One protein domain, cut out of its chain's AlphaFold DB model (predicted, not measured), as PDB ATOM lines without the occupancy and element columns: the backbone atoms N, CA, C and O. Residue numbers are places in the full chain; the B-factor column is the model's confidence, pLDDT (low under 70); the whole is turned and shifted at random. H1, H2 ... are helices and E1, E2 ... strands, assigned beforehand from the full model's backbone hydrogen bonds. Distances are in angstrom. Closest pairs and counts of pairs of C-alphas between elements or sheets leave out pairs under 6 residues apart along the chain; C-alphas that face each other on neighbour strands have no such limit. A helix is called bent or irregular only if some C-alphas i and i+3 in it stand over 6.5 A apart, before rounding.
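AT A GLANCE: This is residues 30 to 149 of the 175 residues of an uncharacterized protein of Labilithrix luteola (UniProt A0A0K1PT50). A twisted sheet of five short strands has one face covered by the long, bent helix H2, whose first arm, H2a, crosses over E2 and E1, while its second arm, H2b, turns off at the E3 edge and reaches one end of the longest axis. H1 lies side by side with H2a. The printed part has 120 residues, with H1, E1, E2, E3, E4, E5 and H2 in that order along the chain; the sheet's order is E3, E2, E1, E4, E5, all antiparallel. The class is mixed, helices and strands, in two layers, with H2a and H2b on one face of the sheet. The whole is compact, with a radius of gyration of the C-alphas of 13.7 A and spans of 44 by 31 by 24 A.

IN THESE COORDINATES: The sheet holds E1, residues 51 to 54, E2, residues 68 to 72 and 13.0 A long, E3, residues 81 to 84, E4, residues 96 to 99, and E5, residues 108 to 111. C-alpha 51 is at (-79.724, -69.872, 0.104). H2, residues 118 to 149, was assigned as one helix by its hydrogen bonds but is bent: C-alphas 134 and 137 are 7.5 A apart. Its arms are H2a, residues 118 to 134, 24.7 A, and H2b, residues 137 to 149, 18.4 A, ending with C-alpha 149 at (-67.404, -72.495, 21.451). H1, residues 35 to 44, is 14.9 A long, begins with C-alpha 35 at (-89.575, -79.678, -15.104) and is irregular, with C-alphas 36 and 39 7.1 A apart.

HOW THE PARTS SIT: E1, E2 and E3 form a meander, each strand the antiparallel neighbour of the one before; with E4, antiparallel neighbour of E1, they form a Greek key. N 53 and O 70 of the hairpin E1 and E2 are 2.8 A apart, N 71 and O 81 of the hairpin E2 and E3 2.8 A, N 98 and O 52 between E4 and E1 2.8 A, and N 97 and O 110 of the hairpin E4 and E5 2.9 A, each within hydrogen-bond range. H2a is on the sheet at a height of 9.3 A, over E2 and E1, and runs only just across the strands, at 60.4 degrees to E1 on the local plane. H2b, at a steep tilt of 61 degrees to H2a, is on the sheet too; its closest C-alpha pair with E3 is Leu 140 and Val 81, 6.1 A. H1 touches H2a at a shallow tilt of 17 degrees, the same way, closest at the C-alphas of Ile 40 and Glu 126, 6.1 A. H1 is only just not on the sheet, with 4 pairs of C-alphas within 10 A. Every O i to N i+4 pair is within hydrogen-bond range in H2b, 12 of 13 in H2a and 4 of 6 in H1.

THE WHOLE: The two C-alphas farthest apart are those of Asp 114 and Ala 149, 44.6 A. The links E1 to E2 and E3 to E4 are long. The printed part has no cut, and no printed residue is under 70 in pLDDT.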
ATOM      1  N   ASN A  30     -84.664 -66.499 -13.266       94.94
ATOM      2  CA  ASN A  30     -85.184 -67.692 -12.611       94.94
ATOM      3  C   ASN A  30     -85.449 -68.797 -13.648       94.94
ATOM      4  O   ASN A  30     -86.121 -68.561 -14.655       94.94
ATOM      5  N   VAL A  31     -84.921 -69.988 -13.388       95.19
ATOM      6  CA  VAL A  31     -85.161 -71.226 -14.147       95.19
ATOM      7  C   VAL A  31     -85.682 -72.358 -13.266       95.19
ATOM      8  O   VAL A  31     -85.790 -73.486 -13.725       95.19
ATOM      9  N   GLY A  32     -86.023 -72.071 -12.005       92.00
ATOM     10  CA  GLY A  32     -86.499 -73.083 -11.060       92.00
ATOM     11  C   GLY A  32     -87.806 -73.761 -11.479       92.00
ATOM     12  O   GLY A  32     -88.083 -74.863 -11.037       92.00
ATOM     13  N   ASP A  33     -88.604 -73.166 -12.360       93.75
ATOM     14  CA  ASP A  33     -89.877 -73.768 -12.780       93.75
ATOM     15  C   ASP A  33     -89.723 -74.791 -13.924       93.75
ATOM     16  O   ASP A  33     -90.715 -75.344 -14.395       93.75
ATOM     17  N   LEU A  34     -88.492 -75.061 -14.377       95.25
ATOM     18  CA  LEU A  34     -88.218 -76.088 -15.382       95.25
ATOM     19  C   LEU A  34     -88.432 -77.494 -14.804       95.25
ATOM     20  O   LEU A  34     -87.845 -77.848 -13.779       95.25
ATOM     21  N   GLU A  35     -89.219 -78.308 -15.506       95.69
ATOM     22  CA  GLU A  35     -89.575 -79.678 -15.104       95.69
ATOM     23  C   GLU A  35     -88.341 -80.567 -14.896       95.69
ATOM     24  O   GLU A  35     -88.247 -81.288 -13.905       95.69
ATOM     25  N   ASP A  36     -87.330 -80.407 -15.749       95.56
ATOM     26  CA  ASP A  36     -86.035 -81.083 -15.655       95.56
ATOM     27  C   ASP A  36     -85.286 -80.846 -14.333       95.56
ATOM     28  O   ASP A  36     -84.419 -81.641 -13.970       95.56
ATOM     29  N   LEU A  37     -85.594 -79.760 -13.612       96.38
ATOM     30  CA  LEU A  37     -84.996 -79.441 -12.313       96.38
ATOM     31  C   LEU A  37     -85.858 -79.905 -11.130       96.38
ATOM     32  O   LEU A  37     -85.417 -79.801  -9.982       96.38
ATOM     33  N   ALA A  38     -87.070 -80.413 -11.370       95.69
ATOM     34  CA  ALA A  38     -87.978 -80.840 -10.309       95.69
ATOM     35  C   ALA A  38     -87.408 -81.977  -9.436       95.69
ATOM     36  O   ALA A  38     -87.511 -81.861  -8.211       95.69
ATOM     37  N   PRO A  39     -86.749 -83.024  -9.986       96.19
ATOM     38  CA  PRO A  39     -86.142 -84.074  -9.164       96.19
ATOM     39  C   PRO A  39     -85.040 -83.533  -8.245       96.19
ATOM     40  O   PRO A  39     -84.987 -83.866  -7.061       96.19
ATOM     41  N   ILE A  40     -84.208 -82.629  -8.771       96.06
ATOM     42  CA  ILE A  40     -83.112 -82.004  -8.025       96.06
ATOM     43  C   ILE A  40     -83.670 -81.139  -6.892       96.06
ATOM     44  O   ILE A  40     -83.198 -81.185  -5.756       96.06
ATOM     45  N   GLN A  41     -84.722 -80.369  -7.176       94.56
ATOM     46  CA  GLN A  41     -85.390 -79.586  -6.145       94.56
ATOM     47  C   GLN A  41     -85.999 -80.473  -5.068       94.56
ATOM     48  O   GLN A  41     -85.811 -80.175  -3.893       94.56
ATOM     49  N   ALA A  42     -86.673 -81.563  -5.440       94.56
ATOM     50  CA  ALA A  42     -87.249 -82.502  -4.482       94.56
ATOM     51  C   ALA A  42     -86.185 -83.093  -3.542       94.56
ATOM     52  O   ALA A  42     -86.438 -83.208  -2.345       94.56
ATOM     53  N   GLN A  43     -84.984 -83.380  -4.053       95.25
ATOM     54  CA  GLN A  43     -83.854 -83.844  -3.245       95.25
ATOM     55  C   GLN A  43     -83.366 -82.785  -2.241       95.25
ATOM     56  O   GLN A  43     -83.000 -83.118  -1.115       95.25
ATOM     57  N   LEU A  44     -83.375 -81.508  -2.628       94.88
ATOM     58  CA  LEU A  44     -82.916 -80.394  -1.791       94.88
ATOM     59  C   LEU A  44     -83.988 -79.854  -0.832       94.88
ATOM     60  O   LEU A  44     -83.653 -79.157   0.126       94.88
ATOM     61  N   MET A  45     -85.272 -80.136  -1.077       93.94
ATOM     62  CA  MET A  45     -86.389 -79.627  -0.270       93.94
ATOM     63  C   MET A  45     -86.260 -79.922   1.236       93.94
ATOM     64  O   MET A  45     -86.490 -78.985   2.008       93.94
ATOM     65  N   PRO A  46     -85.875 -81.140   1.676       94.56
ATOM     66  CA  PRO A  46     -85.798 -81.484   3.099       94.56
ATOM     67  C   PRO A  46     -84.664 -80.795   3.866       94.56
ATOM     68  O   PRO A  46     -84.670 -80.799   5.095       94.56
ATOM     69  N   LEU A  47     -83.666 -80.239   3.174       94.12
ATOM     70  CA  LEU A  47     -82.510 -79.631   3.831       94.12
ATOM     71  C   LEU A  47     -82.919 -78.330   4.525       94.12
ATOM     72  O   LEU A  47     -83.680 -77.553   3.962       94.12
ATOM     73  N   ASP A  48     -82.369 -78.019   5.698       94.81
ATOM     74  CA  ASP A  48     -82.549 -76.702   6.330       94.81
ATOM     75  C   ASP A  48     -81.689 -75.628   5.648       94.81
ATOM     76  O   ASP A  48     -80.801 -75.063   6.267       94.81
ATOM     77  N   ALA A  49     -81.892 -75.374   4.359       95.94
ATOM     78  CA  ALA A  49     -81.139 -74.394   3.576       95.94
ATOM     79  C   ALA A  49     -82.093 -73.407   2.900       95.94
ATOM     80  O   ALA A  49     -83.077 -73.833   2.303       95.94
ATOM     81  N   CYS A  50     -81.813 -72.107   2.959       96.69
ATOM     82  CA  CYS A  50     -82.619 -71.064   2.309       96.69
ATOM     83  C   CYS A  50     -81.875 -70.348   1.180       96.69
ATOM     84  O   CYS A  50     -82.505 -69.812   0.265       96.69
ATOM     85  N   GLN A  51     -80.543 -70.383   1.196       97.06
ATOM     86  CA  GLN A  51     -79.724 -69.872   0.104       97.06
ATOM     87  C   GLN A  51     -78.565 -70.821  -0.180       97.06
ATOM     88  O   GLN A  51     -77.916 -71.290   0.752       97.06
ATOM     89  N   ILE A  52     -78.303 -71.073  -1.461       96.12
ATOM     90  CA  ILE A  52     -77.118 -71.784  -1.943       96.12
ATOM     91  C   ILE A  52     -76.470 -70.906  -3.007       96.12
ATOM     92  O   ILE A  52     -77.105 -70.590  -4.011       96.12
ATOM     93  N   ASP A  53     -75.221 -70.510  -2.795       95.44
ATOM     94  CA  ASP A  53     -74.432 -69.752  -3.762       95.44
ATOM     95  C   ASP A  53     -73.296 -70.631  -4.278       95.44
ATOM     96  O   ASP A  53     -72.448 -71.059  -3.492       95.44
ATOM     97  N   TYR A  54     -73.243 -70.852  -5.589       95.31
ATOM     98  CA  TYR A  54     -72.149 -71.577  -6.229       95.31
ATOM     99  C   TYR A  54     -71.517 -70.729  -7.329       95.31
ATOM    100  O   TYR A  54     -72.214 -70.279  -8.242       95.31
ATOM    101  N   ALA A  55     -70.205 -70.491  -7.217       93.12
ATOM    102  CA  ALA A  55     -69.408 -69.712  -8.171       93.12
ATOM    103  C   ALA A  55     -70.098 -68.406  -8.632       93.12
ATOM    104  O   ALA A  55     -70.050 -68.028  -9.805       93.12
ATOM    105  N   THR A  56     -70.781 -67.716  -7.713       90.12
ATOM    106  CA  THR A  56     -71.497 -66.473  -8.022       90.12
ATOM    107  C   THR A  56     -70.511 -65.333  -8.271       90.12
ATOM    108  O   THR A  56     -69.414 -65.295  -7.706       90.12
ATOM    109  N   ARG A  57     -70.881 -64.392  -9.148       88.06
ATOM    110  CA  ARG A  57     -70.073 -63.191  -9.386       88.06
ATOM    111  C   ARG A  57     -70.182 -62.239  -8.201       88.06
ATOM    112  O   ARG A  57     -71.280 -61.947  -7.725       88.06
ATOM    113  N   ASP A  58     -69.046 -61.719  -7.765       85.12
ATOM    114  CA  ASP A  58     -68.991 -60.618  -6.817       85.12
ATOM    115  C   ASP A  58     -69.305 -59.271  -7.497       85.12
ATOM    116  O   ASP A  58     -69.531 -59.178  -8.705       85.12
ATOM    117  N   LYS A  59     -69.278 -58.190  -6.710       83.00
ATOM    118  CA  LYS A  59     -69.534 -56.822  -7.192       83.00
ATOM    119  C   LYS A  59     -68.529 -56.348  -8.254       83.00
ATOM    120  O   LYS A  59     -68.825 -55.401  -8.977       83.00
ATOM    121  N   SER A  60     -67.351 -56.970  -8.326       84.25
ATOM    122  CA  SER A  60     -66.327 -56.710  -9.346       84.25
ATOM    123  C   SER A  60     -66.520 -57.558 -10.609       84.25
ATOM    124  O   SER A  60     -65.759 -57.428 -11.565       84.25
ATOM    125  N   GLY A  61     -67.545 -58.417 -10.630       83.06
ATOM    126  CA  GLY A  61     -67.838 -59.333 -11.724       83.06
ATOM    127  C   GLY A  61     -66.962 -60.586 -11.730       83.06
ATOM    128  O   GLY A  61     -67.049 -61.356 -12.690       83.06
ATOM    129  N   ARG A  62     -66.136 -60.803 -10.697       86.00
ATOM    130  CA  ARG A  62     -65.253 -61.969 -10.572       86.00
ATOM    131  C   ARG A  62     -65.973 -63.110  -9.872       86.00
ATOM    132  O   ARG A  62     -66.764 -62.883  -8.961       86.00
ATOM    133  N   ARG A  63     -65.680 -64.342 -10.284       86.31
ATOM    134  CA  ARG A  63     -66.124 -65.547  -9.581       86.31
ATOM    135  C   ARG A  63     -64.994 -66.013  -8.682       86.31
ATOM    136  O   ARG A  63     -63.894 -66.273  -9.159       86.31
ATOM    137  N   ASN A  64     -65.278 -66.094  -7.392       80.94
ATOM    138  CA  ASN A  64     -64.360 -66.626  -6.395       80.94
ATOM    139  C   ASN A  64     -64.918 -67.958  -5.884       80.94
ATOM    140  O   ASN A  64     -66.125 -68.182  -5.969       80.94
ATOM    141  N   HIS A  65     -64.051 -68.811  -5.335       87.12
ATOM    142  CA  HIS A  65     -64.439 -70.096  -4.738       87.12
ATOM    143  C   HIS A  65     -65.190 -71.011  -5.729       87.12
ATOM    144  O   HIS A  65     -66.358 -71.347  -5.551       87.12
ATOM    145  N   LEU A  66     -64.510 -71.373  -6.822       92.44
ATOM    146  CA  LEU A  66     -65.075 -72.133  -7.950       92.44
ATOM    147  C   LEU A  66     -65.400 -73.600  -7.612       92.44
ATOM    148  O   LEU A  66     -66.061 -74.288  -8.385       92.44
ATOM    149  N   ASP A  67     -64.923 -74.072  -6.472       93.12
ATOM    150  CA  ASP A  67     -65.016 -75.433  -5.946       93.12
ATOM    151  C   ASP A  67     -65.854 -75.500  -4.660       93.12
ATOM    152  O   ASP A  67     -65.846 -76.507  -3.956       93.12
ATOM    153  N   VAL A  68     -66.573 -74.425  -4.327       93.25
ATOM    154  CA  VAL A  68     -67.301 -74.309  -3.064       93.25
ATOM    155  C   VAL A  68     -68.719 -73.813  -3.301       93.25
ATOM    156  O   VAL A  68     -68.955 -72.811  -3.977       93.25
ATOM    157  N   ALA A  69     -69.668 -74.497  -2.671       95.44
ATOM    158  CA  ALA A  69     -71.028 -74.035  -2.489       95.44
ATOM    159  C   ALA A  69     -71.189 -73.465  -1.077       95.44
ATOM    160  O   ALA A  69     -70.967 -74.144  -0.070       95.44
ATOM    161  N   PHE A  70     -71.604 -72.207  -1.001       95.75
ATOM    162  CA  PHE A  70     -71.952 -71.585   0.264       95.75
ATOM    163  C   PHE A  70     -73.434 -71.771   0.545       95.75
ATOM    164  O   PHE A  70     -74.266 -71.390  -0.275       95.75
ATOM    165  N   VAL A  71     -73.765 -72.281   1.724       96.69
ATOM    166  CA  VAL A  71     -75.146 -72.535   2.132       96.69
ATOM    167  C   VAL A  71     -75.503 -71.681   3.330       96.69
ATOM    168  O   VAL A  71     -74.776 -71.641   4.318       96.69
ATOM    169  N   THR A  72     -76.636 -70.998   3.246       96.62
ATOM    170  CA  THR A  72     -77.221 -70.252   4.364       96.62
ATOM    171  C   THR A  72     -78.453 -71.010   4.852       96.62
ATOM    172  O   THR A  72     -79.365 -71.235   4.040       96.62
ATOM    173  N   PRO A  73     -78.499 -71.437   6.124       96.19
ATOM    174  CA  PRO A  73     -79.651 -72.120   6.693       96.19
ATOM    175  C   PRO A  73     -80.912 -71.255   6.709       96.19
ATOM    176  O   PRO A  73     -80.832 -70.028   6.675       96.19
ATOM    177  N   CYS A  74     -82.090 -71.882   6.784       94.56
ATOM    178  CA  CYS A  74     -83.326 -71.126   7.010       94.56
ATOM    179  C   CYS A  74     -83.495 -70.742   8.483       94.56
ATOM    180  O   CYS A  74     -84.036 -69.681   8.778       94.56
ATOM    181  N   SER A  75     -83.059 -71.615   9.397       91.69
ATOM    182  CA  SER A  75     -83.193 -71.410  10.846       91.69
ATOM    183  C   SER A  75     -82.253 -70.345  11.421       91.69
ATOM    184  O   SER A  75     -82.520 -69.819  12.498       91.69
ATOM    185  N   ASP A  76     -81.162 -70.036  10.720       89.12
ATOM    186  CA  ASP A  76     -80.109 -69.132  11.175       89.12
ATOM    187  C   ASP A  76     -79.440 -68.477   9.959       89.12
ATOM    188  O   ASP A  76     -78.530 -69.045   9.351       89.12
ATOM    189  N   SER A  77     -79.936 -67.298   9.579       87.56
ATOM    190  CA  SER A  77     -79.479 -66.573   8.389       87.56
ATOM    191  C   SER A  77     -78.077 -65.983   8.518       87.56
ATOM    192  O   SER A  77     -77.470 -65.642   7.503       87.56
ATOM    193  N   ASP A  78     -77.570 -65.845   9.743       88.00
ATOM    194  CA  ASP A  78     -76.250 -65.265   9.999       88.00
ATOM    195  C   ASP A  78     -75.143 -66.320   9.867       88.00
ATOM    196  O   ASP A  78     -73.966 -65.992   9.685       88.00
ATOM    197  N   ARG A  79     -75.510 -67.609   9.893       90.81
ATOM    198  CA  ARG A  79     -74.577 -68.712   9.672       90.81
ATOM    199  C   ARG A  79     -74.411 -69.013   8.185       90.81
ATOM    200  O   ARG A  79     -75.372 -69.193   7.445       90.81
ATOM    201  N   ARG A  80     -73.158 -69.197   7.768       92.75
ATOM    202  CA  ARG A  80     -72.808 -69.690   6.431       92.75
ATOM    203  C   ARG A  80     -72.021 -70.992   6.538       92.75
ATOM    204  O   ARG A  80     -70.981 -71.037   7.189       92.75
ATOM    205  N   VAL A  81     -72.527 -72.042   5.904       95.06
ATOM    206  CA  VAL A  81     -71.896 -73.362   5.792       95.06
ATOM    207  C   VAL A  81     -71.169 -73.448   4.449       95.06
ATOM    208  O   VAL A  81     -71.623 -72.881   3.455       95.06
ATOM    209  N   VAL A  82     -70.020 -74.119   4.424       94.81
ATOM    210  CA  VAL A  82     -69.104 -74.160   3.278       94.81
ATOM    211  C   VAL A  82     -68.942 -75.603   2.819       94.81
ATOM    212  O   VAL A  82     -68.228 -76.366   3.460       94.81
ATOM    213  N   ILE A  83     -69.568 -75.960   1.698       94.31
ATOM    214  CA  ILE A  83     -69.508 -77.309   1.126       94.31
ATOM    215  C   ILE A  83     -68.571 -77.314  -0.073       94.31
ATOM    216  O   ILE A  83     -68.775 -76.564  -1.024       94.31
ATOM    217  N   HIS A  84     -67.569 -78.188  -0.054       93.00
ATOM    218  CA  HIS A  84     -66.704 -78.418  -1.208       93.00
ATOM    219  C   HIS A  84     -67.407 -79.279  -2.259       93.00
ATOM    220  O   HIS A  84     -68.068 -80.259  -1.922       93.00
ATOM    221  N   VAL A  85     -67.235 -78.914  -3.529       88.94
ATOM    222  CA  VAL A  85     -67.835 -79.567  -4.697       88.94
ATOM    223  C   VAL A  85     -66.716 -79.919  -5.681       88.94
ATOM    224  O   VAL A  85     -65.937 -79.058  -6.086       88.94
ATOM    225  N   SER A  86     -66.619 -81.189  -6.069       76.75
ATOM    226  CA  SER A  86     -65.444 -81.777  -6.740       76.75
ATOM    227  C   SER A  86     -65.257 -81.449  -8.227       76.75
ATOM    228  O   SER A  86     -64.225 -81.769  -8.809       76.75
ATOM    229  N   SER A  87     -66.236 -80.843  -8.883       73.56
ATOM    230  CA  SER A  87     -66.452 -81.021 -10.332       73.56
ATOM    231  C   SER A  87     -66.028 -79.892 -11.252       73.56
ATOM    232  O   SER A  87     -66.308 -79.922 -12.459       73.56
ATOM    233  N   GLY A  88     -65.360 -78.876 -10.708       86.62
ATOM    234  CA  GLY A  88     -64.827 -77.766 -11.498       86.62
ATOM    235  C   GLY A  88     -65.872 -77.060 -12.374       86.62
ATOM    236  O   GLY A  88     -65.494 -76.406 -13.347       86.62
ATOM    237  N   TRP A  89     -67.175 -77.191 -12.078       93.50
ATOM    238  CA  TRP A  89     -68.253 -76.534 -12.828       93.50
ATOM    239  C   TRP A  89     -68.056 -75.013 -12.832       93.50
ATOM    240  O   TRP A  89     -68.178 -74.381 -13.879       93.50
ATOM    241  N   GLY A  90     -67.624 -74.443 -11.704       91.38
ATOM    242  CA  GLY A  90     -67.251 -73.036 -11.582       91.38
ATOM    243  C   GLY A  90     -66.160 -72.618 -12.570       91.38
ATOM    244  O   GLY A  90     -66.297 -71.590 -13.234       91.38
ATOM    245  N   SER A  91     -65.119 -73.442 -12.734       91.19
ATOM    246  CA  SER A  91     -64.034 -73.213 -13.703       91.19
ATOM    247  C   SER A  91     -64.498 -73.318 -15.154       91.19
ATOM    248  O   SER A  91     -63.940 -72.656 -16.023       91.19
ATOM    249  N   ARG A  92     -65.543 -74.111 -15.415       90.81
ATOM    250  CA  ARG A  92     -66.206 -74.205 -16.726       90.81
ATOM    251  C   ARG A  92     -67.194 -73.075 -16.995       90.81
ATOM    252  O   ARG A  92     -67.807 -73.046 -18.050       90.81
ATOM    253  N   GLY A  93     -67.339 -72.131 -16.070       90.88
ATOM    254  CA  GLY A  93     -68.239 -71.006 -16.263       90.88
ATOM    255  C   GLY A  93     -69.667 -71.262 -15.777       90.88
ATOM    256  O   GLY A  93     -70.532 -70.424 -16.029       90.88
ATOM    257  N   VAL A  94     -69.922 -72.313 -14.998       94.25
ATOM    258  CA  VAL A  94     -71.228 -72.517 -14.359       94.25
ATOM    259  C   VAL A  94     -71.258 -71.821 -13.005       94.25
ATOM    260  O   VAL A  94     -70.481 -72.142 -12.111       94.25
ATOM    261  N   GLY A  95     -72.179 -70.876 -12.838       93.69
ATOM    262  CA  GLY A  95     -72.450 -70.226 -11.560       93.69
ATOM    263  C   GLY A  95     -73.940 -69.963 -11.410       93.69
ATOM    264  O   GLY A  95     -74.609 -69.588 -12.374       93.69
ATOM    265  N   PHE A  96     -74.468 -70.176 -10.210       94.75
ATOM    266  CA  PHE A  96     -75.887 -69.992  -9.929       94.75
ATOM    267  C   PHE A  96     -76.128 -69.680  -8.453       94.75
ATOM    268  O   PHE A  96     -75.288 -69.915  -7.581       94.75
ATOM    269  N   GLN A  97     -77.317 -69.157  -8.181       95.75
ATOM    270  CA  GLN A  97     -77.820 -68.944  -6.835       95.75
ATOM    271  C   GLN A  97     -79.179 -69.622  -6.691       95.75
ATOM    272  O   GLN A  97     -80.089 -69.359  -7.473       95.75
ATOM    273  N   MET A  98     -79.347 -70.450  -5.668       96.56
ATOM    274  CA  MET A  98     -80.650 -70.976  -5.278       96.56
ATOM    275  C   MET A  98     -81.166 -70.214  -4.066       96.56
ATOM    276  O   MET A  98     -80.425 -70.002  -3.109       96.56
ATOM    277  N   LYS A  99     -82.433 -69.799  -4.099       96.75
ATOM    278  CA  LYS A  99     -83.079 -69.055  -3.009       96.75
ATOM    279  C   LYS A  99     -84.484 -69.555  -2.728       96.75
ATOM    280  O   LYS A  99     -85.270 -69.747  -3.650       96.75
ATOM    281  N   ARG A 100     -84.840 -69.637  -1.453       95.81
ATOM    282  CA  ARG A 100     -86.222 -69.746  -0.978       95.81
ATOM    283  C   ARG A 100     -86.360 -68.993   0.339       95.81
ATOM    284  O   ARG A 100     -85.386 -68.819   1.057       95.81
ATOM    285  N   SER A 101     -87.558 -68.506   0.640       91.62
ATOM    286  CA  SER A 101     -87.804 -67.731   1.868       91.62
ATOM    287  C   SER A 101     -88.052 -68.599   3.102       91.62
ATOM    288  O   SER A 101     -88.003 -68.092   4.215       91.62
ATOM    289  N   SER A 102     -88.344 -69.887   2.919       92.44
ATOM    290  CA  SER A 102     -88.488 -70.869   3.997       92.44
ATOM    291  C   SER A 102     -88.343 -72.285   3.439       92.44
ATOM    292  O   SER A 102     -88.405 -72.477   2.223       92.44
ATOM    293  N   GLN A 103     -88.218 -73.285   4.315       91.62
ATOM    294  CA  GLN A 103     -88.144 -74.698   3.921       91.62
ATOM    295  C   GLN A 103     -89.390 -75.196   3.170       91.62
ATOM    296  O   GLN A 103     -89.293 -76.106   2.353       91.62
ATOM    297  N   ALA A 104     -90.554 -74.587   3.413       90.38
ATOM    298  CA  ALA A 104     -91.806 -74.961   2.756       90.38
ATOM    299  C   ALA A 104     -91.889 -74.478   1.297       90.38
ATOM    300  O   ALA A 104     -92.710 -74.967   0.524       90.38
ATOM    301  N   ASN A 105     -91.048 -73.516   0.912       93.31
ATOM    302  CA  ASN A 105     -91.099 -72.900  -0.405       93.31
ATOM    303  C   ASN A 105     -90.188 -73.623  -1.399       93.31
ATOM    304  O   ASN A 105     -89.110 -74.104  -1.047       93.31
ATOM    305  N   ARG A 106     -90.603 -73.653  -2.669       93.19
ATOM    306  CA  ARG A 106     -89.745 -74.124  -3.763       93.19
ATOM    307  C   ARG A 106     -88.550 -73.199  -3.964       93.19
ATOM    308  O   ARG A 106     -88.591 -72.008  -3.642       93.19
ATOM    309  N   TRP A 107     -87.496 -73.762  -4.537       96.19
ATOM    310  CA  TRP A 107     -86.284 -73.032  -4.853       96.19
ATOM    311  C   TRP A 107     -86.469 -72.188  -6.113       96.19
ATOM    312  O   TRP A 107     -86.817 -72.685  -7.179       96.19
ATOM    313  N   LYS A 108     -86.147 -70.901  -6.016       96.94
ATOM    314  CA  LYS A 108     -85.790 -70.092  -7.180       96.94
ATOM    315  C   LYS A 108     -84.365 -70.447  -7.567       96.94
ATOM    316  O   LYS A 108     -83.486 -70.388  -6.710       96.94
ATOM    317  N   VAL A 109     -84.139 -70.775  -8.833       96.50
ATOM    318  CA  VAL A 109     -82.809 -71.072  -9.377       96.50
ATOM    319  C   VAL A 109     -82.421 -69.917 -10.282       96.50
ATOM    320  O   VAL A 109     -82.970 -69.765 -11.367       96.50
ATOM    321  N   LEU A 110     -81.525 -69.063  -9.809       96.12
ATOM    322  CA  LEU A 110     -81.111 -67.832 -10.466       96.12
ATOM    323  C   LEU A 110     -79.792 -68.064 -11.204       96.12
ATOM    324  O   LEU A 110     -78.782 -68.398 -10.580       96.12
ATOM    325  N   VAL A 111     -79.801 -67.867 -12.522       94.19
ATOM    326  CA  VAL A 111     -78.650 -68.132 -13.400       94.19
ATOM    327  C   VAL A 111     -78.489 -67.050 -14.470       94.19
ATOM    328  O   VAL A 111     -79.470 -66.454 -14.920       94.19
ATOM    329  N   GLU A 112     -77.253 -66.793 -14.894       91.44
ATOM    330  CA  GLU A 112     -76.926 -65.954 -16.056       91.44
ATOM    331  C   GLU A 112     -77.201 -66.751 -17.349       91.44
ATOM    332  O   GLU A 112     -76.320 -67.438 -17.859       91.44
ATOM    333  N   LYS A 113     -78.444 -66.710 -17.859       88.38
ATOM    334  CA  LYS A 113     -78.904 -67.548 -18.994       88.38
ATOM    335  C   LYS A 113     -78.075 -67.406 -20.271       88.38
ATOM    336  O   LYS A 113     -77.955 -68.374 -21.011       88.38
ATOM    337  N   ASP A 114     -77.509 -66.228 -20.515       88.62
ATOM    338  CA  ASP A 114     -76.701 -65.962 -21.712       88.62
ATOM    339  C   ASP A 114     -75.279 -66.541 -21.616       88.62
ATOM    340  O   ASP A 114     -74.521 -66.485 -22.580       88.62
ATOM    341  N   GLU A 115     -74.892 -67.055 -20.447       89.00
ATOM    342  CA  GLU A 115     -73.524 -67.500 -20.167       89.00
ATOM    343  C   GLU A 115     -73.449 -68.940 -19.658       89.00
ATOM    344  O   GLU A 115     -72.404 -69.568 -19.792       89.00
ATOM    345  N   VAL A 116     -74.533 -69.466 -19.079       92.50
ATOM    346  CA  VAL A 116     -74.579 -70.824 -18.530       92.50
ATOM    347  C   VAL A 116     -75.532 -71.691 -19.358       92.50
ATOM    348  O   VAL A 116     -76.754 -71.578 -19.205       92.50
ATOM    349  N   PRO A 117     -75.003 -72.589 -20.206       94.25
ATOM    350  CA  PRO A 117     -75.788 -73.596 -20.902       94.25
ATOM    351  C   PRO A 117     -76.608 -74.456 -19.937       94.25
ATOM    352  O   PRO A 117     -76.115 -74.937 -18.914       94.25
ATOM    353  N   PHE A 118     -77.870 -74.708 -20.288       94.94
ATOM    354  CA  PHE A 118     -78.771 -75.492 -19.442       94.94
ATOM    355  C   PHE A 118     -78.256 -76.906 -19.099       94.94
ATOM    356  O   PHE A 118     -78.348 -77.278 -17.929       94.94
ATOM    357  N   PRO A 119     -77.670 -77.690 -20.031       95.56
ATOM    358  CA  PRO A 119     -77.139 -79.015 -19.697       95.56
ATOM    359  C   PRO A 119     -76.045 -78.976 -18.622       95.56
ATOM    360  O   PRO A 119     -75.989 -79.843 -17.754       95.56
ATOM    361  N   GLU A 120     -75.201 -77.945 -18.647       95.38
ATOM    362  CA  GLU A 120     -74.116 -77.766 -17.683       95.38
ATOM    363  C   GLU A 120     -74.648 -77.300 -16.327       95.38
ATOM    364  O   GLU A 120     -74.213 -77.802 -15.292       95.38
ATOM    365  N   LEU A 121     -75.639 -76.400 -16.325       96.19
ATOM    366  CA  LEU A 121     -76.366 -76.026 -15.110       96.19
ATOM    367  C   LEU A 121     -77.003 -77.250 -14.446       96.19
ATOM    368  O   LEU A 121     -76.870 -77.422 -13.237       96.19
ATOM    369  N   LYS A 122     -77.696 -78.085 -15.228       96.81
ATOM    370  CA  LYS A 122     -78.363 -79.293 -14.733       96.81
ATOM    371  C   LYS A 122     -77.350 -80.262 -14.122       96.81
ATOM    372  O   LYS A 122     -77.521 -80.638 -12.968       96.81
ATOM    373  N   GLY A 123     -76.265 -80.568 -14.838       95.81
ATOM    374  CA  GLY A 123     -75.205 -81.443 -14.327       95.81
ATOM    375  C   GLY A 123     -74.551 -80.910 -13.046       95.81
ATOM    376  O   GLY A 123     -74.339 -81.665 -12.100       95.81
ATOM    377  N   ALA A 124     -74.304 -79.597 -12.968       95.50
ATOM    378  CA  ALA A 124     -73.791 -78.977 -11.749       95.50
ATOM    379  C   ALA A 124     -74.772 -79.090 -10.575       95.50
ATOM    380  O   ALA A 124     -74.370 -79.411  -9.458       95.50
ATOM    381  N   LEU A 125     -76.058 -78.837 -10.821       96.62
ATOM    382  CA  LEU A 125     -77.108 -78.925  -9.810       96.62
ATOM    383  C   LEU A 125     -77.309 -80.357  -9.296       96.62
ATOM    384  O   LEU A 125     -77.479 -80.529  -8.092       96.62
ATOM    385  N   GLU A 126     -77.260 -81.368 -10.165       96.25
ATOM    386  CA  GLU A 126     -77.375 -82.786  -9.785       96.25
ATOM    387  C   GLU A 126     -76.251 -83.208  -8.832       96.25
ATOM    388  O   GLU A 126     -76.500 -83.786  -7.770       96.25
ATOM    389  N   GLU A 127     -75.007 -82.864  -9.162       94.19
ATOM    390  CA  GLU A 127     -73.861 -83.221  -8.328       94.19
ATOM    391  C   GLU A 127     -73.826 -82.440  -7.015       94.19
ATOM    392  O   GLU A 127     -73.552 -83.007  -5.951       94.19
ATOM    393  N   ILE A 128     -74.131 -81.140  -7.068       94.19
ATOM    394  CA  ILE A 128     -74.221 -80.317  -5.863       94.19
ATOM    395  C   ILE A 128     -75.326 -80.858  -4.962       94.19
ATOM    396  O   ILE A 128     -75.087 -81.021  -3.771       94.19
ATOM    397  N   ALA A 129     -76.498 -81.200  -5.500       94.75
ATOM    398  CA  ALA A 129     -77.575 -81.780  -4.708       94.75
ATOM    399  C   ALA A 129     -77.167 -83.109  -4.063       94.75
ATOM    400  O   ALA A 129     -77.374 -83.287  -2.861       94.75
ATOM    401  N   SER A 130     -76.508 -83.992  -4.816       94.81
ATOM    402  CA  SER A 130     -75.943 -85.231  -4.275       94.81
ATOM    403  C   SER A 130     -74.976 -84.952  -3.115       94.81
ATOM    404  O   SER A 130     -75.189 -85.435  -2.001       94.81
ATOM    405  N   THR A 131     -73.993 -84.074  -3.323       94.31
ATOM    406  CA  THR A 131     -73.000 -83.697  -2.301       94.31
ATOM    407  C   THR A 131     -73.662 -83.098  -1.057       94.31
ATOM    408  O   THR A 131     -73.337 -83.459   0.077       94.31
ATOM    409  N   MET A 132     -74.642 -82.214  -1.251       92.56
ATOM    410  CA  MET A 132     -75.392 -81.556  -0.177       92.56
ATOM    411  C   MET A 132     -76.119 -82.566   0.706       92.56
ATOM    412  O   MET A 132     -76.069 -82.447   1.930       92.56
ATOM    413  N   THR A 133     -76.753 -83.585   0.115       91.25
ATOM    414  CA  THR A 133     -77.473 -84.601   0.900       91.25
ATOM    415  C   THR A 133     -76.572 -85.406   1.833       91.25
ATOM    416  O   THR A 133     -77.043 -85.880   2.863       91.25
ATOM    417  N   THR A 134     -75.279 -85.523   1.523       92.31
ATOM    418  CA  THR A 134     -74.311 -86.222   2.377       92.31
ATOM    419  C   THR A 134     -73.627 -85.282   3.367       92.31
ATOM    420  O   THR A 134     -73.482 -85.614   4.542       92.31
ATOM    421  N   SER A 135     -73.186 -84.109   2.913       93.12
ATOM    422  CA  SER A 135     -72.261 -83.271   3.685       93.12
ATOM    423  C   SER A 135     -72.928 -82.141   4.465       93.12
ATOM    424  O   SER A 135     -72.316 -81.631   5.404       93.12
ATOM    425  N   TYR A 136     -74.158 -81.743   4.126       94.44
ATOM    426  CA  TYR A 136     -74.745 -80.523   4.687       94.44
ATOM    427  C   TYR A 136     -74.995 -80.598   6.192       94.44
ATOM    428  O   TYR A 136     -74.526 -79.734   6.933       94.44
ATOM    429  N   VAL A 137     -75.708 -81.628   6.657       94.06
ATOM    430  CA  VAL A 137     -76.076 -81.747   8.076       94.06
ATOM    431  C   VAL A 137     -74.838 -81.835   8.980       94.06
ATOM    432  O   VAL A 137     -74.750 -81.030   9.907       94.06
ATOM    433  N   PRO A 138     -73.837 -82.700   8.707       94.56
ATOM    434  CA  PRO A 138     -72.614 -82.734   9.512       94.56
ATOM    435  C   PRO A 138     -71.889 -81.384   9.576       94.56
ATOM    436  O   PRO A 138     -71.447 -80.967  10.644       94.56
ATOM    437  N   GLN A 139     -71.793 -80.670   8.449       95.00
ATOM    438  CA  GLN A 139     -71.117 -79.373   8.418       95.00
ATOM    439  C   GLN A 139     -71.905 -78.266   9.124       95.00
ATOM    440  O   GLN A 139     -71.301 -77.360   9.702       95.00
ATOM    441  N   LEU A 140     -73.238 -78.324   9.097       94.94
ATOM    442  CA  LEU A 140     -74.085 -77.393   9.836       94.94
ATOM    443  C   LEU A 140     -73.905 -77.563  11.349       94.94
ATOM    444  O   LEU A 140     -73.760 -76.567  12.059       94.94
ATOM    445  N   GLU A 141     -73.871 -78.805  11.833       94.00
ATOM    446  CA  GLU A 141     -73.640 -79.108  13.250       94.00
ATOM    447  C   GLU A 141     -72.241 -78.684  13.710       94.00
ATOM    448  O   GLU A 141     -72.088 -78.023  14.736       94.00
ATOM    449  N   ASP A 142     -71.216 -78.959  12.906       94.75
ATOM    450  CA  ASP A 142     -69.849 -78.501  13.163       94.75
ATOM    451  C   ASP A 142     -69.756 -76.957  13.186       94.75
ATOM    452  O   ASP A 142     -69.166 -76.358  14.090       94.75
ATOM    453  N   ALA A 143     -70.428 -76.273  12.255       92.94
ATOM    454  CA  ALA A 143     -70.515 -74.813  12.262       92.94
ATOM    455  C   ALA A 143     -71.254 -74.261  13.500       92.94
ATOM    456  O   ALA A 143     -70.831 -73.240  14.056       92.94
ATOM    457  N   ARG A 144     -72.316 -74.933  13.969       93.56
ATOM    458  CA  ARG A 144     -73.021 -74.602  15.223       93.56
ATOM    459  C   ARG A 144     -72.105 -74.760  16.433       93.56
ATOM    460  O   ARG A 144     -71.979 -73.824  17.223       93.56
ATOM    461  N   ALA A 145     -71.418 -75.895  16.539       94.25
ATOM    462  CA  ALA A 145     -70.502 -76.186  17.636       94.25
ATOM    463  C   ALA A 145     -69.359 -75.161  17.714       94.25
ATOM    464  O   ALA A 145     -69.093 -74.613  18.785       94.25
ATOM    465  N   ARG A 146     -68.736 -74.830  16.573       92.25
ATOM    466  CA  ARG A 146     -67.687 -73.800  16.506       92.25
ATOM    467  C   ARG A 146     -68.182 -72.419  16.924       92.25
ATOM    468  O   ARG A 146     -67.483 -71.733  17.666       92.25
ATOM    469  N   SER A 147     -69.372 -72.023  16.467       90.88
ATOM    470  CA  SER A 147     -69.961 -70.720  16.817       90.88
ATOM    471  C   SER A 147     -70.182 -70.621  18.326       90.88
ATOM    472  O   SER A 147     -69.725 -69.672  18.960       90.88
ATOM    473  N   LYS A 148     -70.778 -71.663  18.917       93.19
ATOM    474  CA  LYS A 148     -71.007 -71.750  20.360       93.19
ATOM    475  C   LYS A 148     -69.701 -71.690  21.156       93.19
ATOM    476  O   LYS A 148     -69.585 -70.892  22.078       93.19
ATOM    477  N   ALA A 149     -68.700 -72.484  20.773       94.75
ATOM    478  CA  ALA A 149     -67.404 -72.495  21.451       94.75
ATOM    479  C   ALA A 149     -66.700 -71.128  21.380       94.75
ATOM    480  O   ALA A 149     -66.086 -70.686  22.355       94.75
TER     481      ALA A 149